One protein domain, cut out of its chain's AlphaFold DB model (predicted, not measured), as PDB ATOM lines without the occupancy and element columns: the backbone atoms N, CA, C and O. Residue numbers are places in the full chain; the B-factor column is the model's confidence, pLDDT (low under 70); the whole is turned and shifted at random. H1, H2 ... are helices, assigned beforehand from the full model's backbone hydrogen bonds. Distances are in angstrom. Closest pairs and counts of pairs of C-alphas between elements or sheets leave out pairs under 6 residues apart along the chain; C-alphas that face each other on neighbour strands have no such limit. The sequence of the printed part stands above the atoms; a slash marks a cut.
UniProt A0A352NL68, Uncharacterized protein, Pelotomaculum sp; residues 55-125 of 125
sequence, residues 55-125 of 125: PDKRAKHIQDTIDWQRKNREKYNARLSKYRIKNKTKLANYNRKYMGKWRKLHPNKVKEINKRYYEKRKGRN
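Overview. This is residues 55 to 125 of the 125 residues of an uncharacterized protein of Pelotomaculum sp (UniProt A0A352NL68). Four straight helices are joined end to end, each turning a corner into the next, in an open frame with an empty middle and no packed core. H2 and H3 make a V, and H1 and H4 are arms at its two ends. The printed part has 71 residues, in order H1, H2, H3, H4, with no named strand: all helix. It is extended, with radius of gyration of the C-alphas 17.8 A and spans of 39 by 34 by 30 A.

Arrangement. H3, residues 88 to 105, is close to but not clearly touching H2, residues 73 to 86; their closest C-alphas, Arg 84 and Leu 91, are 7.6 A apart, and their lines are about perpendicular at 90 degrees. H3 is likewise close to but not clearly touching H4, residues 107 to 122, at a steep tilt of 65 degrees, opposite ways; their closest C-alphas, Arg 103 and Val 110, are 6.3 A apart. H2 is close to but not clearly touching H1, residues 55 to 71, about perpendicular at 90 degrees; their closest C-alphas, Gln 69 and Tyr 76, are 6.4 A apart. H1 is apart from H3 and H4, and H2 from H4. Every O i to N i+4 pair is within hydrogen-bond range in H1, H2, H3 and H4.

Along the chain. H3 is 25.3 A long, H1 24.2 A, H4 22.8 A and H2 19.8 A. H1 begins at C-alpha 55 (-19.261, -68.817, -96.260); H4 ends at C-alpha 122 (2.296, -100.409, -118.384).

Size, cuts and confidence. The C-alphas farthest apart, Lys 57 and Asn 125, are 48.2 A apart. The printed part has no cut, and its three links are tight. Residue 125 alone is under pLDDT 70.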
ATOM      1  N   PRO A  55     -20.316 -68.016 -95.651       94.69
ATOM      2  CA  PRO A  55     -19.261 -68.817 -96.260       94.69
ATOM      3  C   PRO A  55     -18.205 -69.254 -95.242       94.69
ATOM      4  O   PRO A  55     -17.726 -70.383 -95.343       94.69
ATOM      5  N   ASP A  56     -17.913 -68.442 -94.224       95.94
ATOM      6  CA  ASP A  56     -16.879 -68.732 -93.227       95.94
ATOM      7  C   ASP A  56     -17.341 -69.829 -92.275       95.94
ATOM      8  O   ASP A  56     -16.625 -70.802 -92.020       95.94
ATOM      9  N   LYS A  57     -18.594 -69.748 -91.808       92.69
ATOM     10  CA  LYS A  57     -19.189 -70.830 -91.004       92.69
ATOM     11  C   LYS A  57     -19.254 -72.133 -91.788       92.69
ATOM     12  O   LYS A  57     -18.997 -73.204 -91.232       92.69
ATOM     13  N   ARG A  58     -19.583 -72.062 -93.080       91.94
ATOM     14  CA  ARG A  58     -19.611 -73.237 -93.953       91.94
ATOM     15  C   ARG A  58     -18.212 -73.820 -94.151       91.94
ATOM     16  O   ARG A  58     -18.065 -75.037 -94.044       91.94
ATOM     17  N   ALA A  59     -17.210 -72.983 -94.408       94.19
ATOM     18  CA  ALA A  59     -15.820 -73.398 -94.562       94.19
ATOM     19  C   ALA A  59     -15.302 -74.065 -93.284       94.19
ATOM     20  O   ALA A  59     -14.790 -75.183 -93.341       94.19
ATOM     21  N   LYS A  60     -15.551 -73.454 -92.122       95.69
ATOM     22  CA  LYS A  60     -15.211 -74.027 -90.818       95.69
ATOM     23  C   LYS A  60     -15.866 -75.392 -90.602       95.69
ATOM     24  O   LYS A  60     -15.183 -76.348 -90.260       95.69
ATOM     25  N   HIS A  61     -17.163 -75.526 -90.880       92.75
ATOM     26  CA  HIS A  61     -17.860 -76.810 -90.745       92.75
ATOM     27  C   HIS A  61     -17.275 -77.910 -91.650       92.75
ATOM     28  O   HIS A  61     -17.194 -79.078 -91.253       92.75
ATOM     29  N   ILE A  62     -16.871 -77.549 -92.872       93.88
ATOM     30  CA  ILE A  62     -16.187 -78.463 -93.793       93.88
ATOM     31  C   ILE A  62     -14.838 -78.881 -93.203       93.88
ATOM     32  O   ILE A  62     -14.553 -80.078 -93.160       93.88
ATOM     33  N   GLN A  63     -14.053 -77.924 -92.703       97.12
ATOM     34  CA  GLN A  63     -12.746 -78.183 -92.105       97.12
ATOM     35  C   GLN A  63     -12.856 -79.098 -90.879       97.12
ATOM     36  O   GLN A  63     -12.220 -80.150 -90.848       97.12
ATOM     37  N   ASP A  64     -13.766 -78.799 -89.950       96.56
ATOM     38  CA  ASP A  64     -14.034 -79.631 -88.771       96.56
ATOM     39  C   ASP A  64     -14.421 -81.067 -89.166       96.56
ATOM     40  O   ASP A  64     -14.015 -82.049 -88.538       96.56
ATOM     41  N   THR A  65     -15.197 -81.213 -90.247       95.62
ATOM     42  CA  THR A  65     -15.591 -82.523 -90.776       95.62
ATOM     43  C   THR A  65     -14.393 -83.285 -91.348       95.62
ATOM     44  O   THR A  65     -14.276 -84.491 -91.111       95.62
ATOM     45  N   ILE A  66     -13.509 -82.611 -92.091       96.94
ATOM     46  CA  ILE A  66     -12.277 -83.197 -92.638       96.94
ATOM     47  C   ILE A  66     -11.356 -83.634 -91.500       96.94
ATOM     48  O   ILE A  66     -10.907 -84.782 -91.480       96.94
ATOM     49  N   ASP A  67     -11.129 -82.765 -90.520       98.06
ATOM     50  CA  ASP A  67     -10.253 -83.043 -89.384       98.06
ATOM     51  C   ASP A  67     -10.788 -84.192 -88.534       98.06
ATOM     52  O   ASP A  67     -10.036 -85.095 -88.154       98.06
ATOM     53  N   TRP A  68     -12.105 -84.241 -88.311       97.75
ATOM     54  CA  TRP A  68     -12.735 -85.375 -87.645       97.75
ATOM     55  C   TRP A  68     -12.546 -86.676 -88.432       97.75
ATOM     56  O   TRP A  68     -12.187 -87.694 -87.834       97.75
ATOM     57  N   GLN A  69     -12.742 -86.665 -89.757       96.75
ATOM     58  CA  GLN A  69     -12.531 -87.843 -90.608       96.75
ATOM     59  C   GLN A  69     -11.073 -88.301 -90.599       96.75
ATOM     60  O   GLN A  69     -10.820 -89.504 -90.586       96.75
ATOM     61  N   ARG A  70     -10.121 -87.363 -90.565       97.12
ATOM     62  CA  ARG A  70      -8.685 -87.650 -90.496       97.12
ATOM     63  C   ARG A  70      -8.315 -88.303 -89.170       97.12
ATOM     64  O   ARG A  70      -7.693 -89.361 -89.174       97.12
ATOM     65  N   LYS A  71      -8.766 -87.721 -88.054       98.50
ATOM     66  CA  LYS A  71      -8.554 -88.254 -86.697       98.50
ATOM     67  C   LYS A  71      -9.259 -89.596 -86.473       98.50
ATOM     68  O   LYS A  71      -8.770 -90.425 -85.723       98.50
ATOM     69  N   ASN A  72     -10.392 -89.838 -87.139       98.19
ATOM     70  CA  ASN A  72     -11.215 -91.045 -86.977       98.19
ATOM     71  C   ASN A  72     -11.214 -91.930 -88.234       98.19
ATOM     72  O   ASN A  72     -12.232 -92.554 -88.561       98.19
ATOM     73  N   ARG A  73     -10.091 -91.973 -88.960       97.88
ATOM     74  CA  ARG A  73      -9.995 -92.593 -90.290       97.88
ATOM     75  C   ARG A  73     -10.479 -94.040 -90.309       97.88
ATOM     76  O   ARG A  73     -11.263 -94.410 -91.180       97.88
ATOM     77  N   GLU A  74     -10.067 -94.846 -89.337       98.19
ATOM     78  CA  GLU A  74     -10.452 -96.259 -89.243       98.19
ATOM     79  C   GLU A  74     -11.954 -96.428 -89.026       98.19
ATOM     80  O   GLU A  74     -12.628 -97.116 -89.794       98.19
ATOM     81  N   LYS A  75     -12.515 -95.722 -88.037       97.69
ATOM     82  CA  LYS A  75     -13.952 -95.743 -87.736       97.69
ATOM     83  C   LYS A  75     -14.785 -95.274 -88.928       97.69
ATOM     84  O   LYS A  75     -15.828 -95.860 -89.239       97.69
ATOM     85  N   TYR A  76     -14.330 -94.230 -89.615       96.06
ATOM     86  CA  TYR A  76     -14.969 -93.725 -90.824       96.06
ATOM     87  C   TYR A  76     -14.941 -94.765 -91.953       96.06
ATOM     88  O   TYR A  76     -15.989 -95.059 -92.536       96.06
ATOM     89  N   ASN A  77     -13.784 -95.380 -92.207       96.81
ATOM     90  CA  ASN A  77     -13.615 -96.420 -93.220       96.81
ATOM     91  C   ASN A  77     -14.448 -97.668 -92.915       96.81
ATOM     92  O   ASN A  77     -15.111 -98.187 -93.812       96.81
ATOM     93  N   ALA A  78     -14.491 -98.114 -91.660       97.75
ATOM     94  CA  ALA A  78     -15.320 -99.238 -91.235       97.75
ATOM     95  C   ALA A  78     -16.810 -98.960 -91.489       97.75
ATOM     96  O   ALA A  78     -17.521 -99.797 -92.051       97.75
ATOM     97  N   ARG A  79     -17.288 -97.752 -91.153       96.56
ATOM     98  CA  ARG A  79     -18.663 -97.319 -91.449       96.56
ATOM     99  C   ARG A  79     -18.940 -97.301 -92.955       96.56
ATOM    100  O   ARG A  79     -19.986 -97.789 -93.383       96.56
ATOM    101  N   LEU A  80     -18.020 -96.757 -93.753       96.56
ATOM    102  CA  LEU A  80     -18.139 -96.734 -95.212       96.56
ATOM    103  C   LEU A  80     -18.153 -98.143 -95.813       96.56
ATOM    104  O   LEU A  80     -18.963 -98.410 -96.698       96.56
ATOM    105  N   SER A  81     -17.297 -99.041 -95.326       97.62
ATOM    106  CA  SER A  81     -17.241-100.437 -95.759       97.62
ATOM    107  C   SER A  81     -18.573-101.144 -95.499       97.62
ATOM    108  O   SER A  81     -19.206-101.631 -96.438       97.62
ATOM    109  N   LYS A  82     -19.091-101.064 -94.264       97.94
ATOM    110  CA  LYS A  82     -20.414-101.601 -93.900       97.94
ATOM    111  C   LYS A  82     -21.525-101.038 -94.789       97.94
ATOM    112  O   LYS A  82     -22.371-101.787 -95.275       97.94
ATOM    113  N   TYR A  83     -21.513 -99.728 -95.047       97.06
ATOM    114  CA  TYR A  83     -22.487 -99.091 -95.934       97.06
ATOM    115  C   TYR A  83     -22.400 -99.624 -97.372       97.06
ATOM    116  O   TYR A  83     -23.438 -99.934 -97.960       97.06
ATOM    117  N   ARG A  84     -21.188 -99.752 -97.931       96.88
ATOM    118  CA  ARG A  84     -20.953-100.262 -99.291       96.88
ATOM    119  C   ARG A  84     -21.406-101.708 -99.443       96.88
ATOM    120  O   ARG A  84     -22.038-102.016-100.445       96.88
ATOM    121  N   ILE A  85     -21.133-102.557 -98.453       97.94
ATOM    122  CA  ILE A  85     -21.589-103.952 -98.438       97.94
ATOM    123  C   ILE A  85     -23.120-103.992 -98.400       97.94
ATOM    124  O   ILE A  85     -23.741-104.542 -99.306       97.94
ATOM    125  N   LYS A  86     -23.738-103.314 -97.421       98.12
ATOM    126  CA  LYS A  86     -25.200-103.280 -97.252       98.12
ATOM    127  C   LYS A  86     -25.939-102.732 -98.479       98.12
ATOM    128  O   LYS A  86     -27.050-103.156 -98.769       98.12
ATOM    129  N   ASN A  87     -25.346-101.776 -99.195       97.88
ATOM    130  CA  ASN A  87     -25.980-101.087-100.325       97.88
ATOM    131  C   ASN A  87     -25.349-101.445-101.681       97.88
ATOM    132  O   ASN A  87     -25.523-100.689-102.638       97.88
ATOM    133  N   LYS A  88     -24.624-102.569-101.789       97.81
ATOM    134  CA  LYS A  88     -23.840-102.936-102.983       97.81
ATOM    135  C   LYS A  88     -24.662-102.865-104.273       97.81
ATOM    136  O   LYS A  88     -24.272-102.169-105.208       97.81
ATOM    137  N   THR A  89     -25.830-103.505-104.302       97.56
ATOM    138  CA  THR A  89     -26.721-103.536-105.477       97.56
ATOM    139  C   THR A  89     -27.264-102.151-105.826       97.56
ATOM    140  O   THR A  89     -27.253-101.747-106.988       97.56
ATOM    141  N   LYS A  90     -27.677-101.374-104.817       96.88
ATOM    142  CA  LYS A  90     -28.168-100.003-105.011       96.88
ATOM    143  C   LYS A  90     -27.084 -99.104-105.608       96.88
ATOM    144  O   LYS A  90     -27.361 -98.362-106.547       96.88
ATOM    145  N   LEU A  91     -25.856 -99.193-105.095       95.81
ATOM    146  CA  LEU A  91     -24.707 -98.452-105.614       95.81
ATOM    147  C   LEU A  91     -24.346 -98.894-107.034       95.81
ATOM    148  O   LEU A  91     -24.083 -98.041-107.876       95.81
ATOM    149  N   ALA A  92     -24.385-100.194-107.332       96.12
ATOM    150  CA  ALA A  92     -24.140-100.708-108.678       96.12
ATOM    151  C   ALA A  92     -25.174-100.186-109.687       96.12
ATOM    152  O   ALA A  92     -24.796 -99.693-110.748       96.12
ATOM    153  N   ASN A  93     -26.463-100.211-109.337       96.81
ATOM    154  CA  ASN A  93     -27.538 -99.696-110.189       96.81
ATOM    155  C   ASN A  93     -27.432 -98.181-110.388       96.81
ATOM    156  O   ASN A  93     -27.544 -97.696-111.516       96.81
ATOM    157  N   TYR A  94     -27.160 -97.436-109.312       94.81
ATOM    158  CA  TYR A  94     -26.917 -95.997-109.386       94.81
ATOM    159  C   TYR A  94     -25.731 -95.682-110.303       94.81
ATOM    160  O   TYR A  94     -25.866 -94.887-111.231       94.81
ATOM    161  N   ASN A  95     -24.598 -96.360-110.100       93.50
ATOM    162  CA  ASN A  95     -23.402 -96.183-110.914       93.50
ATOM    163  C   ASN A  95     -23.661 -96.554-112.374       93.50
ATOM    164  O   ASN A  95     -23.245 -95.812-113.252       93.50
ATOM    165  N   ARG A  96     -24.389 -97.640-112.657       95.00
ATOM    166  CA  ARG A  96     -24.752 -98.036-114.025       95.00
ATOM    167  C   ARG A  96     -25.567 -96.945-114.720       95.00
ATOM    168  O   ARG A  96     -25.214 -96.536-115.823       95.00
ATOM    169  N   LYS A  97     -26.615 -96.438-114.062       95.88
ATOM    170  CA  LYS A  97     -27.486 -95.386-114.606       95.88
ATOM    171  C   LYS A  97     -26.723 -94.077-114.812       95.88
ATOM    172  O   LYS A  97     -26.757 -93.502-115.899       95.88
ATOM    173  N   TYR A  98     -26.021 -93.615-113.779       94.50
ATOM    174  CA  TYR A  98     -25.331 -92.329-113.800       94.50
ATOM    175  C   TYR A  98     -24.098 -92.350-114.708       94.50
ATOM    176  O   TYR A  98     -23.983 -91.509-115.595       94.50
ATOM    177  N   MET A  99     -23.209 -93.340-114.556       90.56
ATOM    178  CA  MET A  99     -22.013 -93.451-115.399       90.56
ATOM    179  C   MET A  99     -22.369 -93.766-116.848       90.56
ATOM    180  O   MET A  99     -21.685 -93.282-117.739       90.56
ATOM    181  N   GLY A 100     -23.443 -94.518-117.109       93.31
ATOM    182  CA  GLY A 100     -23.937 -94.729-118.469       93.31
ATOM    183  C   GLY A 100     -24.291 -93.408-119.154       93.31
ATOM    184  O   GLY A 100     -23.821 -93.142-120.259       93.31
ATOM    185  N   LYS A 101     -25.046 -92.538-118.470       96.38
ATOM    186  CA  LYS A 101     -25.370 -91.195-118.975       96.38
ATOM    187  C   LYS A 101     -24.121 -90.321-119.113       96.38
ATOM    188  O   LYS A 101     -23.927 -89.702-120.153       96.38
ATOM    189  N   TRP A 102     -23.255 -90.303-118.100       96.75
ATOM    190  CA  TRP A 102     -22.037 -89.492-118.110       96.75
ATOM    191  C   TRP A 102     -21.084 -89.884-119.247       96.75
ATOM    192  O   TRP A 102     -20.570 -89.015-119.942       96.75
ATOM    193  N   ARG A 103     -20.897 -91.187-119.499       95.94
ATOM    194  CA  ARG A 103     -20.057 -91.691-120.598       95.94
ATOM    195  C   ARG A 103     -20.577 -91.264-121.968       95.94
ATOM    196  O   ARG A 103     -19.771 -90.917-122.822       95.94
ATOM    197  N   LYS A 104     -21.901 -91.260-122.158       96.31
ATOM    198  CA  LYS A 104     -22.539 -90.775-123.392       96.31
ATOM    199  C   LYS A 104     -22.323 -89.273-123.597       96.31
ATOM    200  O   LYS A 104     -22.078 -88.854-124.717       96.31
ATOM    201  N   LEU A 105     -22.377 -88.482-122.522       97.31
ATOM    202  CA  LEU A 105     -22.172 -87.028-122.576       97.31
ATOM    203  C   LEU A 105     -20.697 -86.620-122.706       97.31
ATOM    204  O   LEU A 105     -20.402 -85.535-123.199       97.31
ATOM    205  N   HIS A 106     -19.762 -87.460-122.254       96.88
ATOM    206  CA  HIS A 106     -18.337 -87.117-122.196       96.88
ATOM    207  C   HIS A 106     -17.424 -88.211-122.778       96.88
ATOM    208  O   HIS A 106     -16.504 -88.670-122.092       96.88
ATOM    209  N   PRO A 107     -17.609 -88.622-124.044       97.00
ATOM    210  CA  PRO A 107     -16.855 -89.728-124.636       97.00
ATOM    211  C   PRO A 107     -15.339 -89.472-124.665       97.00
ATOM    212  O   PRO A 107     -14.557 -90.378-124.378       97.00
ATOM    213  N   ASN A 108     -14.906 -88.233-124.921       97.56
ATOM    214  CA  ASN A 108     -13.481 -87.879-124.952       97.56
ATOM    215  C   ASN A 108     -12.824 -88.000-123.570       97.56
ATOM    216  O   ASN A 108     -11.738 -88.564-123.462       97.56
ATOM    217  N   LYS A 109     -13.514 -87.580-122.498       96.44
ATOM    218  CA  LYS A 109     -13.013 -87.766-121.125       96.44
ATOM    219  C   LYS A 109     -12.909 -89.243-120.758       96.44
ATOM    220  O   LYS A 109     -11.978 -89.634-120.065       96.44
ATOM    221  N   VAL A 110     -13.836 -90.082-121.226       95.56
ATOM    222  CA  VAL A 110     -13.755 -91.539-121.018       95.56
ATOM    223  C   VAL A 110     -12.518 -92.115-121.702       95.56
ATOM    224  O   VAL A 110     -11.783 -92.875-121.074       95.56
ATOM    225  N   LYS A 111     -12.257 -91.727-122.958       96.44
ATOM    226  CA  LYS A 111     -11.049 -92.141-123.688       96.44
ATOM    227  C   LYS A 111      -9.776 -91.709-122.958       96.44
ATOM    228  O   LYS A 111      -8.878 -92.525-122.785       96.44
ATOM    229  N   GLU A 112      -9.726 -90.471-122.471       96.94
ATOM    230  CA  GLU A 112      -8.587 -89.943-121.715       96.94
ATOM    231  C   GLU A 112      -8.352 -90.706-120.401       96.94
ATOM    232  O   GLU A 112      -7.230 -91.119-120.113       96.94
ATOM    233  N   ILE A 113      -9.413 -90.947-119.620       94.38
ATOM    234  CA  ILE A 113      -9.338 -91.733-118.380       94.38
ATOM    235  C   ILE A 113      -8.825 -93.146-118.672       94.38
ATOM    236  O   ILE A 113      -7.940 -93.631-117.964       94.38
ATOM    237  N   ASN A 114      -9.346 -93.794-119.719       95.88
ATOM    238  CA  ASN A 114      -8.906 -95.126-120.125       95.88
ATOM    239  C   ASN A 114      -7.430 -95.119-120.546       95.88
ATOM    240  O   ASN A 114      -6.671 -95.961-120.076       95.88
ATOM    241  N   LYS A 115      -6.999 -94.141-121.354       97.44
ATOM    242  CA  LYS A 115      -5.594 -93.978-121.761       97.44
ATOM    243  C   LYS A 115      -4.670 -93.861-120.543       97.44
ATOM    244  O   LYS A 115      -3.763 -94.677-120.396       97.44
ATOM    245  N   ARG A 116      -4.973 -92.946-119.613       96.38
ATOM    246  CA  ARG A 116      -4.207 -92.768-118.362       96.38
ATOM    247  C   ARG A 116      -4.157 -94.048-117.519       96.38
ATOM    248  O   ARG A 116      -3.155 -94.313-116.858       96.38
ATOM    249  N   TYR A 117      -5.239 -94.828-117.497       94.25
ATOM    250  CA  TYR A 117      -5.280 -96.109-116.790       94.25
ATOM    251  C   TYR A 117      -4.305 -97.128-117.398       94.25
ATOM    252  O   TYR A 117      -3.543 -97.752-116.656       94.25
ATOM    253  N   TYR A 118      -4.285 -97.272-118.728       95.31
ATOM    254  CA  TYR A 118      -3.375 -98.193-119.414       95.31
ATOM    255  C   TYR A 118      -1.906 -97.779-119.280       95.31
ATOM    256  O   TYR A 118      -1.070 -98.630-118.984       95.31
ATOM    257  N   GLU A 119      -1.591 -96.488-119.408       95.69
ATOM    258  CA  GLU A 119      -0.227 -95.964-119.229       95.69
ATOM    259  C   GLU A 119       0.314 -96.262-117.823       95.69
ATOM    260  O   GLU A 119       1.406 -96.809-117.676       95.69
ATOM    261  N   LYS A 120      -0.490 -96.006-116.780       94.25
ATOM    262  CA  LYS A 120      -0.121 -96.334-115.392       94.25
ATOM    263  C   LYS A 120       0.087 -97.825-115.156       94.25
ATOM    264  O   LYS A 120       0.866 -98.190-114.281       94.25
ATOM    265  N   ARG A 121      -0.650 -98.684-115.866       93.62
ATOM    266  CA  ARG A 121      -0.510-100.140-115.752       93.62
ATOM    267  C   ARG A 121       0.747-100.637-116.465       93.62
ATOM    268  O   ARG A 121       1.398-101.525-115.934       93.62
ATOM    269  N   LYS A 122       1.095-100.052-117.616       92.06
ATOM    270  CA  LYS A 122       2.296-100.409-118.384       92.06
ATOM    271  C   LYS A 122       3.586-100.124-117.612       92.06
ATOM    272  O   LYS A 122       4.492-100.930-117.682       92.06
ATOM    273  N   GLY A 123       3.643 -99.036-116.838       86.44
ATOM    274  CA  GLY A 123       4.818 -98.692-116.020       86.44
ATOM    275  C   GLY A 123       4.966 -99.458-114.698       86.44
ATOM    276  O   GLY A 123       5.761 -99.047-113.861       86.44
ATOM    277  N   ARG A 124       4.157-100.497-114.451       84.56
ATOM    278  CA  ARG A 124       4.265-101.368-113.261       84.56
ATOM    279  C   ARG A 124       4.788-102.772-113.577       84.56
ATOM    280  O   ARG A 124       5.023-103.521-112.634       84.56
ATOM    281  N   ASN A 125       4.890-103.110-114.860       61.84
ATOM    282  CA  ASN A 125       5.535-104.321-115.361       61.84
ATOM    283  C   ASN A 125       6.942-103.957-115.825       61.84
ATOM    284  O   ASN A 125       7.815-104.834-115.704       61.84
TER     285      ASN A 125